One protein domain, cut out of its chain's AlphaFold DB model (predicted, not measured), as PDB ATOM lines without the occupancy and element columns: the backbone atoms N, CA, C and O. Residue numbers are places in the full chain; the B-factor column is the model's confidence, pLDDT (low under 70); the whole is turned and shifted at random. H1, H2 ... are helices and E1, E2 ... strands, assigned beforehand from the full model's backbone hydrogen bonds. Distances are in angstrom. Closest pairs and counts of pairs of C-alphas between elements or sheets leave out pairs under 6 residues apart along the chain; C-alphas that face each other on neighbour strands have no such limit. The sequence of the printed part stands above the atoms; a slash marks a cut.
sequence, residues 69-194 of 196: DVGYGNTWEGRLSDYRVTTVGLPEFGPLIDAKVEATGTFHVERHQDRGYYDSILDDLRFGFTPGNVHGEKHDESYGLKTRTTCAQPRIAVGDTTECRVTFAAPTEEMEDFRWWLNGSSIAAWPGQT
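AT A GLANCE: This is residues 69 to 194 of the 196 residues of an uncharacterized protein of Rhodococcus sp. LP_3_YM (UniProt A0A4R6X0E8). Two sheets lie partly face to face as a sandwich: a large, twisted sheet of five strands, in which the long pair E4 and E7 runs along the longest axis, and a small sheet of three short strands, E1, E8 and E5, covering part of it. A single short helix, H1, only grazes the large sheet, and loops extend the outline at both ends of the longest axis, among them the loop round Gly 116 at one end and the long links E3 to E4, round Asp 98, and E5 to E6 at the other. The printed part has 126 residues, with eight named strands and one named helix in the order E1 E2 E3 E4 H1 E5 E6 E7 E8; the sheets run E2 E3 E4 E7 E6 and E1 E8 E5, both all antiparallel. The class is mostly strand, though under half of the residues are in named elements. The whole is compact, with a radius of gyration of the C-alphas of 14.7 A, and elongated, spanning 43 by 26 by 21 A.

IN THESE COORDINATES: E1, residues 69 to 71, begins at C-alpha 69 (194.877, 228.107, 140.387). E2 is residues 77 to 79, and E3, residues 83 to 87, is 13.1 A long. E4, residues 100 to 111, runs 34.3 A from C-alpha 100 (174.015, 234.894, 146.137). H1 is residues 121 to 124, and E5 is residues 126 to 130, 12.7 A long. E6, residues 146 to 151, measures 16.0 A, and E7, residues 161 to 171, 33.0 A. E8, residues 179 to 183, measures 12.7 A and ends at C-alpha 183 (198.894, 236.839, 141.358).

HOW THE PARTS SIT: In the large sheet, E2, E3 and E4 form a meander, each strand the antiparallel neighbour of the one before. E2 and E3 are a hairpin, with N 78 and O 85 3.0 A apart; E3 and E4 are another, with N 84 and O 110 at 2.8 A. E4 and E7 are antiparallel at 160 degrees, with N 105 and O 166 at 2.9 A. E6, an edge strand, forms a hairpin with E7, with N 150 and O 165 at 2.9 A. In the small sheet, E8 is the inner strand: N 70 of E1 and O 180 are 2.8 A apart, and N 128 of E5 and O 181 are 2.8 A apart. The best planes of the facing parts are 20 degrees apart, and the closest C-alphas of E5 and E6 are those of Gly 128 and Thr 147, 6.9 A. H1 is too short for an O i to N i+4 pair; its one O i to N i+3 pair is within hydrogen-bond range.

THE WHOLE: The two C-alphas farthest apart, those of Asp 98 and Gly 116, are 45.3 A apart. The printed part has no cut. The links E3 to E4 and E5 to E6 are long, with 12 and 15 residues. The mean pLDDT of the printed part is 72.5; 46 residues are under 70, among them 69 to 79, 130 to 146 and 183 to 194.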
ATOM      1  N   ASP A  69     196.266 228.282 139.966       61.88
ATOM      2  CA  ASP A  69     194.877 228.107 140.387       61.88
ATOM      3  C   ASP A  69     194.835 227.355 141.724       61.88
ATOM      4  O   ASP A  69     195.469 226.309 141.886       61.88
ATOM      5  N   VAL A  70     194.016 227.828 142.662       58.75
ATOM      6  CA  VAL A  70     193.609 227.045 143.832       58.75
ATOM      7  C   VAL A  70     192.121 226.759 143.718       58.75
ATOM      8  O   VAL A  70     191.281 227.637 143.914       58.75
ATOM      9  N   GLY A  71     191.794 225.518 143.357       61.84
ATOM     10  CA  GLY A  71     190.409 225.065 143.263       61.84
ATOM     11  C   GLY A  71     189.701 225.074 144.613       61.84
ATOM     12  O   GLY A  71     190.343 225.061 145.669       61.84
ATOM     13  N   TYR A  72     188.371 225.036 144.573       62.34
ATOM     14  CA  TYR A  72     187.554 224.811 145.758       62.34
ATOM     15  C   TYR A  72     188.100 223.641 146.598       62.34
ATOM     16  O   TYR A  72     188.486 222.606 146.054       62.34
ATOM     17  N   GLY A  73     188.246 223.880 147.902       58.00
ATOM     18  CA  GLY A  73     188.686 222.892 148.887       58.00
ATOM     19  C   GLY A  73     190.154 222.444 148.843       58.00
ATOM     20  O   GLY A  73     190.589 221.666 149.692       58.00
ATOM     21  N   ASN A  74     190.956 222.956 147.908       61.00
ATOM     22  CA  ASN A  74     192.328 222.496 147.742       61.00
ATOM     23  C   ASN A  74     193.321 223.264 148.627       61.00
ATOM     24  O   ASN A  74     193.334 224.499 148.689       61.00
ATOM     25  N   THR A  75     194.226 222.518 149.262       60.88
ATOM     26  CA  THR A  75     195.430 223.096 149.858       60.88
ATOM     27  C   THR A  75     196.477 223.316 148.773       60.88
ATOM     28  O   THR A  75     196.801 222.422 147.994       60.88
ATOM     29  N   TRP A  76     197.012 224.528 148.711       65.12
ATOM     30  CA  TRP A  76     198.044 224.912 147.759       65.12
ATOM     31  C   TRP A  76     199.092 225.764 148.456       65.12
ATOM     32  O   TRP A  76     198.752 226.582 149.308       65.12
ATOM     33  N   GLU A  77     200.353 225.577 148.071       63.78
ATOM     34  CA  GLU A  77     201.468 226.432 148.462       63.78
ATOM     35  C   GLU A  77     202.042 227.087 147.206       63.78
ATOM     36  O   GLU A  77     202.504 226.408 146.284       63.78
ATOM     37  N   GLY A  78     202.049 228.415 147.190       61.94
ATOM     38  CA  GLY A  78     202.666 229.199 146.134       61.94
ATOM     39  C   GLY A  78     203.731 230.140 146.643       61.94
ATOM     40  O   GLY A  78     203.758 230.529 147.812       61.94
ATOM     41  N   ARG A  79     204.605 230.545 145.723       63.00
ATOM     42  CA  ARG A  79     205.610 231.575 145.969       63.00
ATOM     43  C   ARG A  79     205.411 232.715 144.991       63.00
ATOM     44  O   ARG A  79     205.552 232.532 143.785       63.00
ATOM     45  N   LEU A  80     205.133 233.888 145.533       70.44
ATOM     46  CA  LEU A  80     205.462 235.149 144.885       70.44
ATOM     47  C   LEU A  80     206.858 235.548 145.372       70.44
ATOM     48  O   LEU A  80     207.326 235.018 146.379       70.44
ATOM     49  N   SER A  81     207.556 236.423 144.647       71.44
ATOM     50  CA  SER A  81     208.982 236.715 144.883       71.44
ATOM     51  C   SER A  81     209.344 236.998 146.346       71.44
ATOM     52  O   SER A  81     210.456 236.689 146.751       71.44
ATOM     53  N   ASP A  82     208.402 237.531 147.129       79.62
ATOM     54  CA  ASP A  82     208.633 237.994 148.500       79.62
ATOM     55  C   ASP A  82     207.815 237.234 149.561       79.62
ATOM     56  O   ASP A  82     208.186 237.179 150.741       79.62
ATOM     57  N   TYR A  83     206.734 236.579 149.128       81.19
ATOM     58  CA  TYR A  83     205.756 235.929 149.993       81.19
ATOM     59  C   TYR A  83     205.534 234.474 149.599       81.19
ATOM     60  O   TYR A  83     205.424 234.126 148.422       81.19
ATOM     61  N   ARG A  84     205.422 233.619 150.609       85.69
ATOM     62  CA  ARG A  84     204.854 232.284 150.470       85.69
ATOM     63  C   ARG A  84     203.426 232.334 150.987       85.69
ATOM     64  O   ARG A  84     203.186 232.885 152.058       85.69
ATOM     65  N   VAL A  85     202.494 231.795 150.216       83.06
ATOM     66  CA  VAL A  85     201.076 231.794 150.571       83.06
ATOM     67  C   VAL A  85     200.565 230.366 150.548       83.06
ATOM     68  O   VAL A  85     200.784 229.653 149.567       83.06
ATOM     69  N   THR A  86     199.875 229.980 151.616       84.62
ATOM     70  CA  THR A  86     199.294 228.649 151.781       84.62
ATOM     71  C   THR A  86     197.813 228.770 152.119       84.62
ATOM     72  O   THR A  86     197.458 229.520 153.026       84.62
ATOM     73  N   THR A  87     196.926 228.050 151.431       81.88
ATOM     74  CA  THR A  87     195.506 227.991 151.829       81.88
ATOM     75  C   THR A  87     195.311 227.196 153.118       81.88
ATOM     76  O   THR A  87     195.947 226.163 153.340       81.88
ATOM     77  N   VAL A  88     194.414 227.674 153.980       83.25
ATOM     78  CA  VAL A  88     194.106 227.073 155.280       83.25
ATOM     79  C   VAL A  88     192.709 226.466 155.236       83.25
ATOM     80  O   VAL A  88     191.711 227.165 155.388       83.25
ATOM     81  N   GLY A  89     192.652 225.146 155.064       77.00
ATOM     82  CA  GLY A  89     191.393 224.400 155.045       77.00
ATOM     83  C   GLY A  89     190.500 224.715 153.840       77.00
ATOM     84  O   GLY A  89     190.946 225.272 152.837       77.00
ATOM     85  N   LEU A  90     189.235 224.306 153.947       76.88
ATOM     86  CA  LEU A  90     188.203 224.581 152.947       76.88
ATOM     87  C   LEU A  90     187.660 226.007 153.144       76.88
ATOM     88  O   LEU A  90     187.564 226.451 154.292       76.88
ATOM     89  N   PRO A  91     187.260 226.716 152.074       77.88
ATOM     90  CA  PRO A  91     186.605 228.003 152.236       77.88
ATOM     91  C   PRO A  91     185.218 227.835 152.869       77.88
ATOM     92  O   PRO A  91     184.510 226.853 152.634       77.88
ATOM     93  N   GLU A  92     184.841 228.815 153.681       84.00
ATOM     94  CA  GLU A  92     183.551 228.883 154.364       84.00
ATOM     95  C   GLU A  92     182.525 229.564 153.455       84.00
ATOM     96  O   GLU A  92     182.836 230.592 152.848       84.00
ATOM     97  N   PHE A  93     181.298 229.040 153.400       82.00
ATOM     98  CA  PHE A  93     180.198 229.710 152.706       82.00
ATOM     99  C   PHE A  93     179.220 230.331 153.678       82.00
ATOM    100  O   PHE A  93     178.782 229.709 154.650       82.00
ATOM    101  N   GLY A  94     178.859 231.569 153.369       82.38
ATOM    102  CA  GLY A  94     177.726 232.234 153.970       82.38
ATOM    103  C   GLY A  94     176.396 231.607 153.539       82.38
ATOM    104  O   GLY A  94     176.341 230.728 152.673       82.38
ATOM    105  N   PRO A  95     175.294 232.064 154.143       81.12
ATOM    106  CA  PRO A  95     173.966 231.660 153.720       81.12
ATOM    107  C   PRO A  95     173.631 232.171 152.316       81.12
ATOM    108  O   PRO A  95     174.182 233.173 151.855       81.12
ATOM    109  N   LEU A  96     172.656 231.519 151.687       77.00
ATOM    110  CA  LEU A  96     172.049 232.003 150.455       77.00
ATOM    111  C   LEU A  96     171.224 233.271 150.731       77.00
ATOM    112  O   LEU A  96     170.269 233.239 151.507       77.00
ATOM    113  N   ILE A  97     171.577 234.386 150.089       76.31
ATOM    114  CA  ILE A  97     170.860 235.667 150.186       76.31
ATOM    115  C   ILE A  97     170.648 236.199 148.771       76.31
ATOM    116  O   ILE A  97     171.616 236.448 148.062       76.31
ATOM    117  N   ASP A  98     169.394 236.376 148.350       79.00
ATOM    118  CA  ASP A  98     169.044 236.907 147.022       79.00
ATOM    119  C   ASP A  98     169.761 236.181 145.862       79.00
ATOM    120  O   ASP A  98     170.342 236.815 144.981       79.00
ATOM    121  N   ALA A  99     169.748 234.840 145.893       75.75
ATOM    122  CA  ALA A  99     170.449 233.952 144.951       75.75
ATOM    123  C   ALA A  99     171.989 234.080 144.946       75.75
ATOM    124  O   ALA A  99     172.651 233.617 144.019       75.75
ATOM    125  N   LYS A 100     172.572 234.683 145.990       77.25
ATOM    126  CA  LYS A 100     174.015 234.894 146.137       77.25
ATOM    127  C   LYS A 100     174.563 234.186 147.354       77.25
ATOM    128  O   LYS A 100     173.879 234.021 148.363       77.25
ATOM    129  N   VAL A 101     175.835 233.836 147.264       80.38
ATOM    130  CA  VAL A 101     176.587 233.215 148.348       80.38
ATOM    131  C   VAL A 101     177.907 233.955 148.492       80.38
ATOM    132  O   VAL A 101     178.538 234.312 147.500       80.38
ATOM    133  N   GLU A 102     178.319 234.200 149.734       84.94
ATOM    134  CA  GLU A 102     179.665 234.679 150.045       84.94
ATOM    135  C   GLU A 102     180.581 233.480 150.314       84.94
ATOM    136  O   GLU A 102     180.258 232.644 151.153       84.94
ATOM    137  N   ALA A 103     181.720 233.403 149.628       82.31
ATOM    138  CA  ALA A 103     182.813 232.491 149.931       82.31
ATOM    139  C   ALA A 103     183.920 233.232 150.677       82.31
ATOM    140  O   ALA A 103     184.372 234.291 150.240       82.31
ATOM    141  N   THR A 104     184.403 232.639 151.766       86.88
ATOM    142  CA  THR A 104     185.554 233.126 152.527       86.88
ATOM    143  C   THR A 104     186.679 232.103 152.504       86.88
ATOM    144  O   THR A 104     186.560 231.036 153.098       86.88
ATOM    145  N   GLY A 105     187.788 232.434 151.844       85.50
ATOM    146  CA  GLY A 105     189.034 231.675 151.920       85.50
ATOM    147  C   GLY A 105     189.964 232.225 153.000       85.50
ATOM    148  O   GLY A 105     190.090 233.442 153.154       85.50
ATOM    149  N   THR A 106     190.645 231.333 153.717       88.62
ATOM    150  CA  THR A 106     191.687 231.691 154.688       88.62
ATOM    151  C   THR A 106     193.056 231.318 154.132       88.62
ATOM    152  O   THR A 106     193.246 230.218 153.611       88.62
ATOM    153  N   PHE A 107     194.017 232.231 154.242       86.88
ATOM    154  CA  PHE A 107     195.363 232.084 153.699       86.88
ATOM    155  C   PHE A 107     196.411 232.414 154.759       86.88
ATOM    156  O   PHE A 107     196.370 233.475 155.381       86.88
ATOM    157  N   HIS A 108     197.389 231.530 154.926       89.75
ATOM    158  CA  HIS A 108     198.603 231.773 155.691       89.75
ATOM    159  C   HIS A 108     199.632 232.434 154.775       89.75
ATOM    160  O   HIS A 108     200.004 231.868 153.750       89.75
ATOM    161  N   VAL A 109     200.078 233.636 155.128       87.88
ATOM    162  CA  VAL A 109     201.064 234.413 154.371       87.88
ATOM    163  C   VAL A 109     202.348 234.523 155.185       87.88
ATOM    164  O   VAL A 109     202.344 235.074 156.283       87.88
ATOM    165  N   GLU A 110     203.452 234.029 154.640       89.62
ATOM    166  CA  GLU A 110     204.805 234.148 155.188       89.62
ATOM    167  C   GLU A 110     205.624 235.093 154.308       89.62
ATOM    168  O   GLU A 110     205.697 234.907 153.091       89.62
ATOM    169  N   ARG A 111     206.302 236.076 154.908       86.81
ATOM    170  CA  ARG A 111     207.298 236.877 154.184       86.81
ATOM    171  C   ARG A 111     208.656 236.197 154.289       86.81
ATOM    172  O   ARG A 111     209.216 236.122 155.377       86.81
ATOM    173  N   HIS A 112     209.218 235.750 153.170       86.62
ATOM    174  CA  HIS A 112     210.497 235.023 153.166       86.62
ATOM    175  C   HIS A 112     211.652 235.807 152.526       86.62
ATOM    176  O   HIS A 112     212.804 235.385 152.629       86.62
ATOM    177  N   GLN A 113     211.370 236.954 151.899       83.19
ATOM    178  CA  GLN A 113     212.385 237.836 151.324       83.19
ATOM    179  C   GLN A 113     212.074 239.317 151.622       83.19
ATOM    180  O   GLN A 113     210.918 239.718 151.763       83.19
ATOM    181  N   ASP A 114     213.127 240.129 151.786       73.12
ATOM    182  CA  ASP A 114     213.020 241.578 151.986       73.12
ATOM    183  C   ASP A 114     213.245 242.334 150.669       73.12
ATOM    184  O   ASP A 114     214.245 242.102 149.983       73.12
ATOM    185  N   ARG A 115     212.360 243.284 150.352       67.38
ATOM    186  CA  ARG A 115     212.499 244.222 149.230       67.38
ATOM    187  C   ARG A 115     212.629 245.690 149.638       67.38
ATOM    188  O   ARG A 115     212.707 246.554 148.767       67.38
ATOM    189  N   GLY A 116     212.743 245.982 150.933       67.69
ATOM    190  CA  GLY A 116     212.895 247.343 151.438       67.69
ATOM    191  C   GLY A 116     211.586 247.929 151.971       67.69
ATOM    192  O   GLY A 116     210.937 247.305 152.808       67.69
ATOM    193  N   TYR A 117     211.261 249.168 151.573       53.53
ATOM    194  CA  TYR A 117     210.215 249.979 152.212       53.53
ATOM    195  C   TYR A 117     208.866 249.244 152.316       53.53
ATOM    196  O   TYR A 117     208.408 248.611 151.375       53.53
ATOM    197  N   TYR A 118     208.294 249.307 153.521       58.50
ATOM    198  CA  TYR A 118     207.180 248.493 154.008       58.50
ATOM    199  C   TYR A 118     205.830 248.842 153.364       58.50
ATOM    200  O   TYR A 118     205.020 249.553 153.974       58.50
ATOM    201  N   ASP A 119     205.567 248.288 152.189       63.12
ATOM    202  CA  ASP A 119     204.221 248.269 151.626       63.12
ATOM    203  C   ASP A 119     203.353 247.218 152.345       63.12
ATOM    204  O   ASP A 119     203.843 246.324 153.051       63.12
ATOM    205  N   SER A 120     202.038 247.428 152.327       77.00
ATOM    206  CA  SER A 120     201.080 246.489 152.910       77.00
ATOM    207  C   SER A 120     201.114 245.183 152.121       77.00
ATOM    208  O   SER A 120     201.271 245.195 150.907       77.00
ATOM    209  N   ILE A 121     200.841 244.052 152.773       78.56
ATOM    210  CA  ILE A 121     200.573 242.781 152.082       78.56
ATOM    211  C   ILE A 121     199.493 242.977 151.005       78.56
ATOM    212  O   ILE A 121     199.569 242.361 149.952       78.56
ATOM    213  N   LEU A 122     198.521 243.863 151.247       75.44
ATOM    214  CA  LEU A 122     197.439 244.185 150.307       75.44
ATOM    215  C   LEU A 122     197.903 244.971 149.068       75.44
ATOM    216  O   LEU A 122     197.197 245.002 148.060       75.44
ATOM    217  N   ASP A 123     199.065 245.618 149.137       74.00
ATOM    218  CA  ASP A 123     199.628 246.351 148.005       74.00
ATOM    219  C   ASP A 123     200.278 245.380 147.009       74.00
ATOM    220  O   ASP A 123     200.068 245.519 145.798       74.00
ATOM    221  N   ASP A 124     200.968 244.360 147.539       72.44
ATOM    222  CA  ASP A 124     201.757 243.373 146.794       72.44
ATOM    223  C   ASP A 124     200.979 242.103 146.415       72.44
ATOM    224  O   ASP A 124     201.193 241.532 145.341       72.44
ATOM    225  N   LEU A 125     200.083 241.632 147.288       74.25
ATOM    226  CA  LEU A 125     199.281 240.432 147.065       74.25
ATOM    227  C   LEU A 125     197.886 240.804 146.581       74.25
ATOM    228  O   LEU A 125     197.081 241.388 147.307       74.25
ATOM    229  N   ARG A 126     197.572 240.389 145.354       75.31
ATOM    230  CA  ARG A 126     196.235 240.517 144.781       75.31
ATOM    231  C   ARG A 126     195.593 239.135 144.747       75.31
ATOM    232  O   ARG A 126     195.985 238.263 143.970       75.31
ATOM    233  N   PHE A 127     194.616 238.942 145.627       75.62
ATOM    234  CA  PHE A 127     193.772 237.754 145.636       75.62
ATOM    235  C   PHE A 127     192.634 237.964 144.638       75.62
ATOM    236  O   PHE A 127     191.828 238.885 144.781       75.62
ATOM    237  N   GLY A 128     192.609 237.139 143.599       72.44
ATOM    238  CA  GLY A 128     191.557 237.110 142.593       72.44
ATOM    239  C   GLY A 128     190.624 235.929 142.816       72.44
ATOM    240  O   GLY A 128     191.008 234.917 143.403       72.44
ATOM    241  N   PHE A 129     189.403 236.060 142.317       74.19
ATOM    242  CA  PHE A 129     188.441 234.968 142.243       74.19
ATOM    243  C   PHE A 129     188.113 234.708 140.776       74.19
ATOM    244  O   PHE A 129     187.857 235.649 140.021       74.19
ATOM    245  N   THR A 130     188.082 233.442 140.387       69.69
ATOM    246  CA  THR A 130     187.679 233.032 139.044       69.69
ATOM    247  C   THR A 130     186.482 232.089 139.161       69.69
ATOM    248  O   THR A 130     186.598 231.067 139.843       69.69
ATOM    249  N   PRO A 131     185.338 232.397 138.522       60.00
ATOM    250  CA  PRO A 131     184.177 231.513 138.529       60.00
ATOM    251  C   PRO A 131     184.467 230.199 137.786       60.00
ATOM    252  O   PRO A 131     185.257 230.146 136.837       60.00
ATOM    253  N   GLY A 132     183.831 229.116 138.227       56.22
ATOM    254  CA  GLY A 132     184.112 227.755 137.780       56.22
ATOM    255  C   GLY A 132     183.287 227.279 136.599       56.22
ATOM    256  O   GLY A 132     182.458 226.395 136.717       56.22
ATOM    257  N   ASN A 133     183.575 227.829 135.429       49.44
ATOM    258  CA  ASN A 133     183.586 227.154 134.131       49.44
ATOM    259  C   ASN A 133     184.165 228.205 133.187       49.44
ATOM    260  O   ASN A 133     183.481 229.162 132.837       49.44
ATOM    261  N   VAL A 134     185.428 228.058 132.775       47.44
ATOM    262  CA  VAL A 134     186.116 229.026 131.887       47.44
ATOM    263  C   VAL A 134     185.412 229.162 130.517       47.44
ATOM    264  O   VAL A 134     185.789 229.981 129.682       47.44
ATOM    265  N   HIS A 135     184.391 228.333 130.272       44.56
ATOM    266  CA  HIS A 135     183.550 228.299 129.081       44.56
ATOM    267  C   HIS A 135     182.053 228.498 129.373       44.56
ATOM    268  O   HIS A 135     181.232 228.313 128.476       44.56
ATOM    269  N   GLY A 136     181.675 228.846 130.605       50.50
ATOM    270  CA  GLY A 136     180.299 229.200 130.932       50.50
ATOM    271  C   GLY A 136     179.951 230.570 130.352       50.50
ATOM    272  O   GLY A 136     180.648 231.543 130.598       50.50
ATOM    273  N   GLU A 137     178.851 230.671 129.605       49.22
ATOM    274  CA  GLU A 137     178.376 231.930 128.997       49.22
ATOM    275  C   GLU A 137     177.899 232.981 130.025       49.22
ATOM    276  O   GLU A 137     177.458 234.067 129.651       49.22
ATOM    277  N   LYS A 138     177.955 232.662 131.323       54.03
ATOM    278  CA  LYS A 138     177.414 233.469 132.414       54.03
ATOM    279  C   LYS A 138     178.549 234.066 133.238       54.03
ATOM    280  O   LYS A 138     179.129 233.409 134.097       54.03
ATOM    281  N   HIS A 139     178.870 235.309 132.923       56.31
ATOM    282  CA  HIS A 139     179.707 236.168 133.744       56.31
ATOM    283  C   HIS A 139     178.878 237.407 134.067       56.31
ATOM    284  O   HIS A 139     178.851 238.357 133.284       56.31
ATOM    285  N   ASP A 140     178.145 237.389 135.177       57.44
ATOM    286  CA  ASP A 140     177.407 238.563 135.635       57.44
ATOM    287  C   ASP A 140     178.336 239.550 136.360       57.44
ATOM    288  O   ASP A 140     178.435 239.607 137.589       57.44
ATOM    289  N   GLU A 141     179.024 240.372 135.564       52.66
ATOM    290  CA  GLU A 141     179.951 241.402 136.045       52.66
ATOM    291  C   GLU A 141     179.296 242.436 136.977       52.66
ATOM    292  O   GLU A 141     180.002 243.226 137.596       52.66
ATOM    293  N   SER A 142     177.964 242.462 137.127       57.78
ATOM    294  CA  SER A 142     177.312 243.358 138.091       57.78
ATOM    295  C   SER A 142     177.566 242.958 139.548       57.78
ATOM    296  O   SER A 142     177.459 243.799 140.447       57.78
ATOM    297  N   TYR A 143     177.950 241.701 139.787       52.53
ATOM    298  CA  TYR A 143     178.148 241.151 141.128       52.53
ATOM    299  C   TYR A 143     179.605 240.798 141.427       52.53
ATOM    300  O   TYR A 143     179.996 240.787 142.594       52.53
ATOM    301  N   GLY A 144     180.435 240.636 140.396       54.69
ATOM    302  CA  GLY A 144     181.815 240.184 140.528       54.69
ATOM    303  C   GLY A 144     182.869 241.190 140.970       54.69
ATOM    304  O   GLY A 144     184.062 240.963 140.786       54.69
ATOM    305  N   LEU A 145     182.460 242.335 141.508       55.09
ATOM    306  CA  LEU A 145     183.302 243.528 141.435       55.09
ATOM    307  C   LEU A 145     184.268 243.719 142.609       55.09
ATOM    308  O   LEU A 145     185.190 244.532 142.496       55.09
ATOM    309  N   LYS A 146     184.097 243.016 143.740       66.38
ATOM    310  CA  LYS A 146     184.877 243.317 144.957       66.38
ATOM    311  C   LYS A 146     185.268 242.090 145.765       66.38
ATOM    312  O   LYS A 146     184.544 241.661 146.662       66.38
ATOM    313  N   THR A 147     186.474 241.600 145.509       74.62
ATOM    314  CA  THR A 147     187.176 240.733 146.454       74.62
ATOM    315  C   THR A 147     187.653 241.586 147.624       74.62
ATOM    316  O   THR A 147     188.394 242.547 147.423       74.62
ATOM    317  N   ARG A 148     187.242 241.253 148.850       81.25
ATOM    318  CA  ARG A 148     187.723 241.954 150.051       81.25
ATOM    319  C   ARG A 148     188.752 241.100 150.753       81.25
ATOM    320  O   ARG A 148     188.443 239.976 151.146       81.25
ATOM    321  N   THR A 149     189.935 241.660 150.961       83.81
ATOM    322  CA  THR A 149     191.014 240.986 151.680       83.81
ATOM    323  C   THR A 149     191.270 241.693 153.002       83.81
ATOM    324  O   THR A 149     191.397 242.911 153.063       83.81
ATOM    325  N   THR A 150     191.344 240.938 154.091       89.06
ATOM    326  CA  THR A 150     191.729 241.455 155.408       89.06
ATOM    327  C   THR A 150     192.794 240.554 155.998       89.06
ATOM    328  O   THR A 150     192.556 239.367 156.188       89.06
ATOM    329  N   CYS A 151     193.951 241.120 156.322       89.25
ATOM    330  CA  CYS A 151     195.012 240.406 157.026       89.25
ATOM    331  C   CYS A 151     195.030 240.808 158.502       89.25
ATOM    332  O   CYS A 151     194.921 241.994 158.818       89.25
ATOM    333  N   ALA A 152     195.210 239.835 159.401       93.81
ATOM    334  CA  ALA A 152     195.338 240.082 160.838       93.81
ATOM    335  C   ALA A 152     196.488 241.058 161.141       93.81
ATOM    336  O   ALA A 152     196.388 241.904 162.029       93.81
ATOM    337  N   GLN A 153     197.569 240.960 160.364       91.50
ATOM    338  CA  GLN A 153     198.665 241.918 160.342       91.50
ATOM    339  C   GLN A 153     198.973 242.285 158.887       91.50
ATOM    340  O   GLN A 153     199.594 241.497 158.181       91.50
ATOM    341  N   PRO A 154     198.581 243.481 158.412       86.31
ATOM    342  CA  PRO A 154     198.811 243.886 157.023       86.31
ATOM    343  C   PRO A 154     200.290 244.147 156.712       86.31
ATOM    344  O   PRO A 154     200.647 244.341 155.559       86.31
ATOM    345  N   ARG A 155     201.163 244.179 157.725       88.38
ATOM    346  CA  ARG A 155     202.612 244.333 157.579       88.38
ATOM    347  C   ARG A 155     203.311 243.350 158.505       88.38
ATOM    348  O   ARG A 155     203.065 243.374 159.708       88.38
ATOM    349  N   ILE A 156     204.196 242.540 157.937       86.94
ATOM    350  CA  ILE A 156     204.993 241.531 158.645       86.94
ATOM    351  C   ILE A 156     206.472 241.652 158.255       86.94
ATOM    352  O   ILE A 156     206.793 242.087 157.138       86.94
ATOM    353  N   ALA A 157     207.377 241.308 159.177       88.88
ATOM    354  CA  ALA A 157     208.810 241.253 158.899       88.88
ATOM    355  C   ALA A 157     209.182 239.951 158.169       88.88
ATOM    356  O   ALA A 157     208.376 239.032 158.051       88.88
ATOM    357  N   VAL A 158     210.409 239.870 157.648       88.88
ATOM    358  CA  VAL A 158     210.910 238.614 157.070       88.88
ATOM    359  C   VAL A 158     211.007 237.543 158.154       88.88
ATOM    360  O   VAL A 158     211.572 237.792 159.217       88.88
ATOM    361  N   GLY A 159     210.494 236.352 157.855       87.94
ATOM    362  CA  GLY A 159     210.393 235.218 158.772       87.94
ATOM    363  C   GLY A 159     209.104 235.205 159.597       87.94
ATOM    364  O   GLY A 159     208.794 234.176 160.195       87.94
ATOM    365  N   ASP A 160     208.344 236.302 159.601       90.94
ATOM    366  CA  ASP A 160     207.038 236.360 160.249       90.94
ATOM    367  C   ASP A 160     205.936 235.858 159.316       90.94
ATOM    368  O   ASP A 160     206.081 235.775 158.090       90.94
ATOM    369  N   THR A 161     204.789 235.566 159.925       91.44
ATOM    370  CA  THR A 161     203.601 235.137 159.202       91.44
ATOM    371  C   THR A 161     202.351 235.867 159.667       91.44
ATOM    372  O   THR A 161     202.277 236.336 160.802       91.44
ATOM    373  N   THR A 162     201.353 235.942 158.794       93.00
ATOM    374  CA  THR A 162     200.016 236.432 159.117       93.00
ATOM    375  C   THR A 162     198.948 235.557 158.479       93.00
ATOM    376  O   THR A 162     199.222 234.779 157.568       93.00
ATOM    377  N   GLU A 163     197.717 235.718 158.942       93.00
ATOM    378  CA  GLU A 163     196.543 235.125 158.320       93.00
ATOM    379  C   GLU A 163     195.757 236.214 157.589       93.00
ATOM    380  O   GLU A 163     195.479 237.277 158.156       93.00
ATOM    381  N   CYS A 164     195.402 235.947 156.336       89.06
ATOM    382  CA  CYS A 164     194.541 236.790 155.524       89.06
ATOM    383  C   CYS A 164     193.240 236.054 155.205       89.06
ATOM    384  O   CYS A 164     193.253 234.900 154.780       89.06
ATOM    385  N   ARG A 165     192.113 236.740 155.389       90.69
ATOM    386  CA  ARG A 165     190.788 236.291 154.964       90.69
ATOM    387  C   ARG A 165     190.401 237.034 153.700       90.69
ATOM    388  O   ARG A 165     190.453 238.264 153.662       90.69
ATOM    389  N   VAL A 166     190.013 236.278 152.685       85.06
ATOM    390  CA  VAL A 166     189.579 236.791 151.389       85.06
ATOM    391  C   VAL A 166     188.123 236.415 151.217       85.06
ATOM    392  O   VAL A 166     187.777 235.239 151.303       85.06
ATOM    393  N   THR A 167     187.274 237.411 151.005       85.25
ATOM    394  CA  THR A 167     185.833 237.223 150.842       85.25
ATOM    395  C   THR A 167     185.396 237.666 149.462       85.25
ATOM    396  O   THR A 167     185.874 238.678 148.939       85.25
ATOM    397  N   PHE A 168     184.483 236.899 148.885       81.06
ATOM    398  CA  PHE A 168     183.916 237.165 147.579       81.06
ATOM    399  C   PHE A 168     182.459 236.716 147.538       81.06
ATOM    400  O   PHE A 168     182.134 235.681 148.109       81.06
ATOM    401  N   ALA A 169     181.589 237.472 146.871       81.25
ATOM    402  CA  ALA A 169     180.180 237.121 146.729       81.25
ATOM    403  C   ALA A 169     179.796 237.024 145.252       81.25
ATOM    404  O   ALA A 169     180.103 237.932 144.482       81.25
ATOM    405  N   ALA A 170     179.098 235.951 144.880       77.69
ATOM    406  CA  ALA A 170     178.637 235.711 143.514       77.69
ATOM    407  C   ALA A 170     177.263 235.015 143.502       77.69
ATOM    408  O   ALA A 170     176.851 234.455 144.528       77.69
ATOM    409  N   PRO A 171     176.546 235.030 142.363       78.81
ATOM    410  CA  PRO A 171     175.391 234.165 142.139       78.81
ATOM    411  C   PRO A 171     175.738 232.680 142.329       78.81
ATOM    412  O   PRO A 171     176.836 232.249 141.982       78.81
ATOM    413  N   THR A 172     174.804 231.874 142.842       78.00
ATOM    414  CA  THR A 172     175.044 230.442 143.130       78.00
ATOM    415  C   THR A 172     175.556 229.643 141.937       78.00
ATOM    416  O   THR A 172     176.396 228.770 142.112       78.00
ATOM    417  N   GLU A 173     175.072 229.950 140.734       73.31
ATOM    418  CA  GLU A 173     175.472 229.283 139.486       73.31
ATOM    419  C   GLU A 173     176.922 229.553 139.063       73.31
ATOM    420  O   GLU A 173     177.475 228.803 138.268       73.31
ATOM    421  N   GLU A 174     177.549 230.606 139.589       72.31
ATOM    422  CA  GLU A 174     178.955 230.944 139.322       72.31
ATOM    423  C   GLU A 174     179.896 230.464 140.437       72.31
ATOM    424  O   GLU A 174     181.118 230.449 140.275       72.31
ATOM    425  N   MET A 175     179.313 230.060 141.571       73.88
ATOM    426  CA  MET A 175     180.002 229.423 142.695       73.88
ATOM    427  C   MET A 175     180.175 227.918 142.474       73.88
ATOM    428  O   MET A 175     180.829 227.248 143.274       73.88
ATOM    429  N   GLU A 176     179.618 227.373 141.393       71.56
ATOM    430  CA  GLU A 176     179.976 226.041 140.930       71.56
ATOM    431  C   GLU A 176     181.441 226.063 140.458       71.56
ATOM    432  O   GLU A 176     181.834 226.945 139.702       71.56
ATOM    433  N   ASP A 177     182.274 225.157 140.982       67.06
ATOM    434  CA  ASP A 177     183.689 224.954 140.616       67.06
ATOM    435  C   ASP A 177     184.632 226.181 140.678       67.06
ATOM    436  O   ASP A 177     185.667 226.210 139.993       67.06
ATOM    437  N   PHE A 178     184.302 227.219 141.458       74.75
ATOM    438  CA  PHE A 178     185.130 228.430 141.519       74.75
ATOM    439  C   PHE A 178     186.551 228.163 142.035       74.75
ATOM    440  O   PHE A 178     186.854 227.151 142.682       74.75
ATOM    441  N   ARG A 179     187.440 229.125 141.773       74.56
ATOM    442  CA  ARG A 179     188.854 229.059 142.148       74.56
ATOM    443  C   ARG A 179     189.325 230.368 142.742       74.56
ATOM    444  O   ARG A 179     188.982 231.448 142.262       74.56
ATOM    445  N   TRP A 180     190.172 230.254 143.753       75.31
ATOM    446  CA  TRP A 180     191.020 231.356 144.169       75.31
ATOM    447  C   TRP A 180     192.249 231.398 143.276       75.31
ATOM    448  O   TRP A 180     192.859 230.371 142.988       75.31
ATOM    449  N   TRP A 181     192.639 232.597 142.874       73.06
ATOM    450  CA  TRP A 181     193.888 232.830 142.170       73.06
ATOM    451  C   TRP A 181     194.745 233.816 142.955       73.06
ATOM    452  O   TRP A 181     194.264 234.830 143.464       73.06
ATOM    453  N   LEU A 182     196.043 233.537 143.012       70.38
ATOM    454  CA  LEU A 182     197.042 234.393 143.638       70.38
ATOM    455  C   LEU A 182     198.002 234.905 142.568       70.38
ATOM    456  O   LEU A 182     198.798 234.149 142.018       70.38
ATOM    457  N   ASN A 183     197.940 236.203 142.264       61.38
ATOM    458  CA  ASN A 183     198.894 236.839 141.358       61.38
ATOM    459  C   ASN A 183     199.485 238.109 141.963       61.38
ATOM    460  O   ASN A 183     198.813 238.831 142.692       61.38
ATOM    461  N   GLY A 184     200.695 238.455 141.524       53.94
ATOM    462  CA  GLY A 184     201.165 239.843 141.577       53.94
ATOM    463  C   GLY A 184     200.528 240.733 140.492       53.94
ATOM    464  O   GLY A 184     200.696 241.945 140.515       53.94
ATOM    465  N   SER A 185     199.812 240.150 139.519       52.53
ATOM    466  CA  SER A 185     199.142 240.852 138.414       52.53
ATOM    467  C   SER A 185     197.762 240.255 138.083       52.53
ATOM    468  O   SER A 185     197.653 239.079 137.762       52.53
ATOM    469  N   SER A 186     196.682 241.038 138.137       51.34
ATOM    470  CA  SER A 186     195.284 240.560 138.014       51.34
ATOM    471  C   SER A 186     194.849 240.130 136.593       51.34
ATOM    472  O   SER A 186     193.736 240.416 136.172       51.34
ATOM    473  N   ILE A 187     195.716 239.470 135.818       47.12
ATOM    474  CA  ILE A 187     195.557 239.242 134.366       47.12
ATOM    475  C   ILE A 187     194.446 238.225 134.018       47.12
ATOM    476  O   ILE A 187     193.993 238.187 132.879       47.12
ATOM    477  N   ALA A 188     193.962 237.445 134.987       48.19
ATOM    478  CA  ALA A 188     192.898 236.447 134.797       48.19
ATOM    479  C   ALA A 188     191.775 236.540 135.847       48.19
ATOM    480  O   ALA A 188     190.992 235.608 136.003       48.19
ATOM    481  N   ALA A 189     191.717 237.655 136.582       55.59
ATOM    482  CA  ALA A 189     190.617 237.942 137.492       55.59
ATOM    483  C   ALA A 189     189.318 238.141 136.695       55.59
ATOM    484  O   ALA A 189     189.362 238.622 135.558       55.59
ATOM    485  N   TRP A 190     188.172 237.791 137.284       56.62
ATOM    486  CA  TRP A 190     186.860 238.054 136.684       56.62
ATOM    487  C   TRP A 190     186.790 239.528 136.211       56.62
ATOM    488  O   TRP A 190     187.173 240.413 136.991       56.62
ATOM    489  N   PRO A 191     186.414 239.834 134.947       45.69
ATOM    490  CA  PRO A 191     186.522 241.194 134.433       45.69
ATOM    491  C   PRO A 191     185.639 242.136 135.259       45.69
ATOM    492  O   PRO A 191     184.447 241.910 135.434       45.69
ATOM    493  N   GLY A 192     186.263 243.157 135.849       49.50
ATOM    494  CA  GLY A 192     185.628 244.065 136.809       49.50
ATOM    495  C   GLY A 192     186.089 243.888 138.260       49.50
ATOM    496  O   GLY A 192     185.827 244.771 139.077       49.50
ATOM    497  N   GLN A 193     186.838 242.829 138.587       55.12
ATOM    498  CA  GLN A 193     187.433 242.688 139.915       55.12
ATOM    499  C   GLN A 193     188.403 243.824 140.215       55.12
ATOM    500  O   GLN A 193     189.474 243.959 139.618       55.12
ATOM    501  N   THR A 194     188.032 244.607 141.219       54.47
ATOM    502  CA  THR A 194     188.938 245.503 141.926       54.47
ATOM    503  C   THR A 194     189.263 244.893 143.280       54.47
ATOM    504  O   THR A 194     188.379 244.407 143.985       54.47
TER     505      THR A 194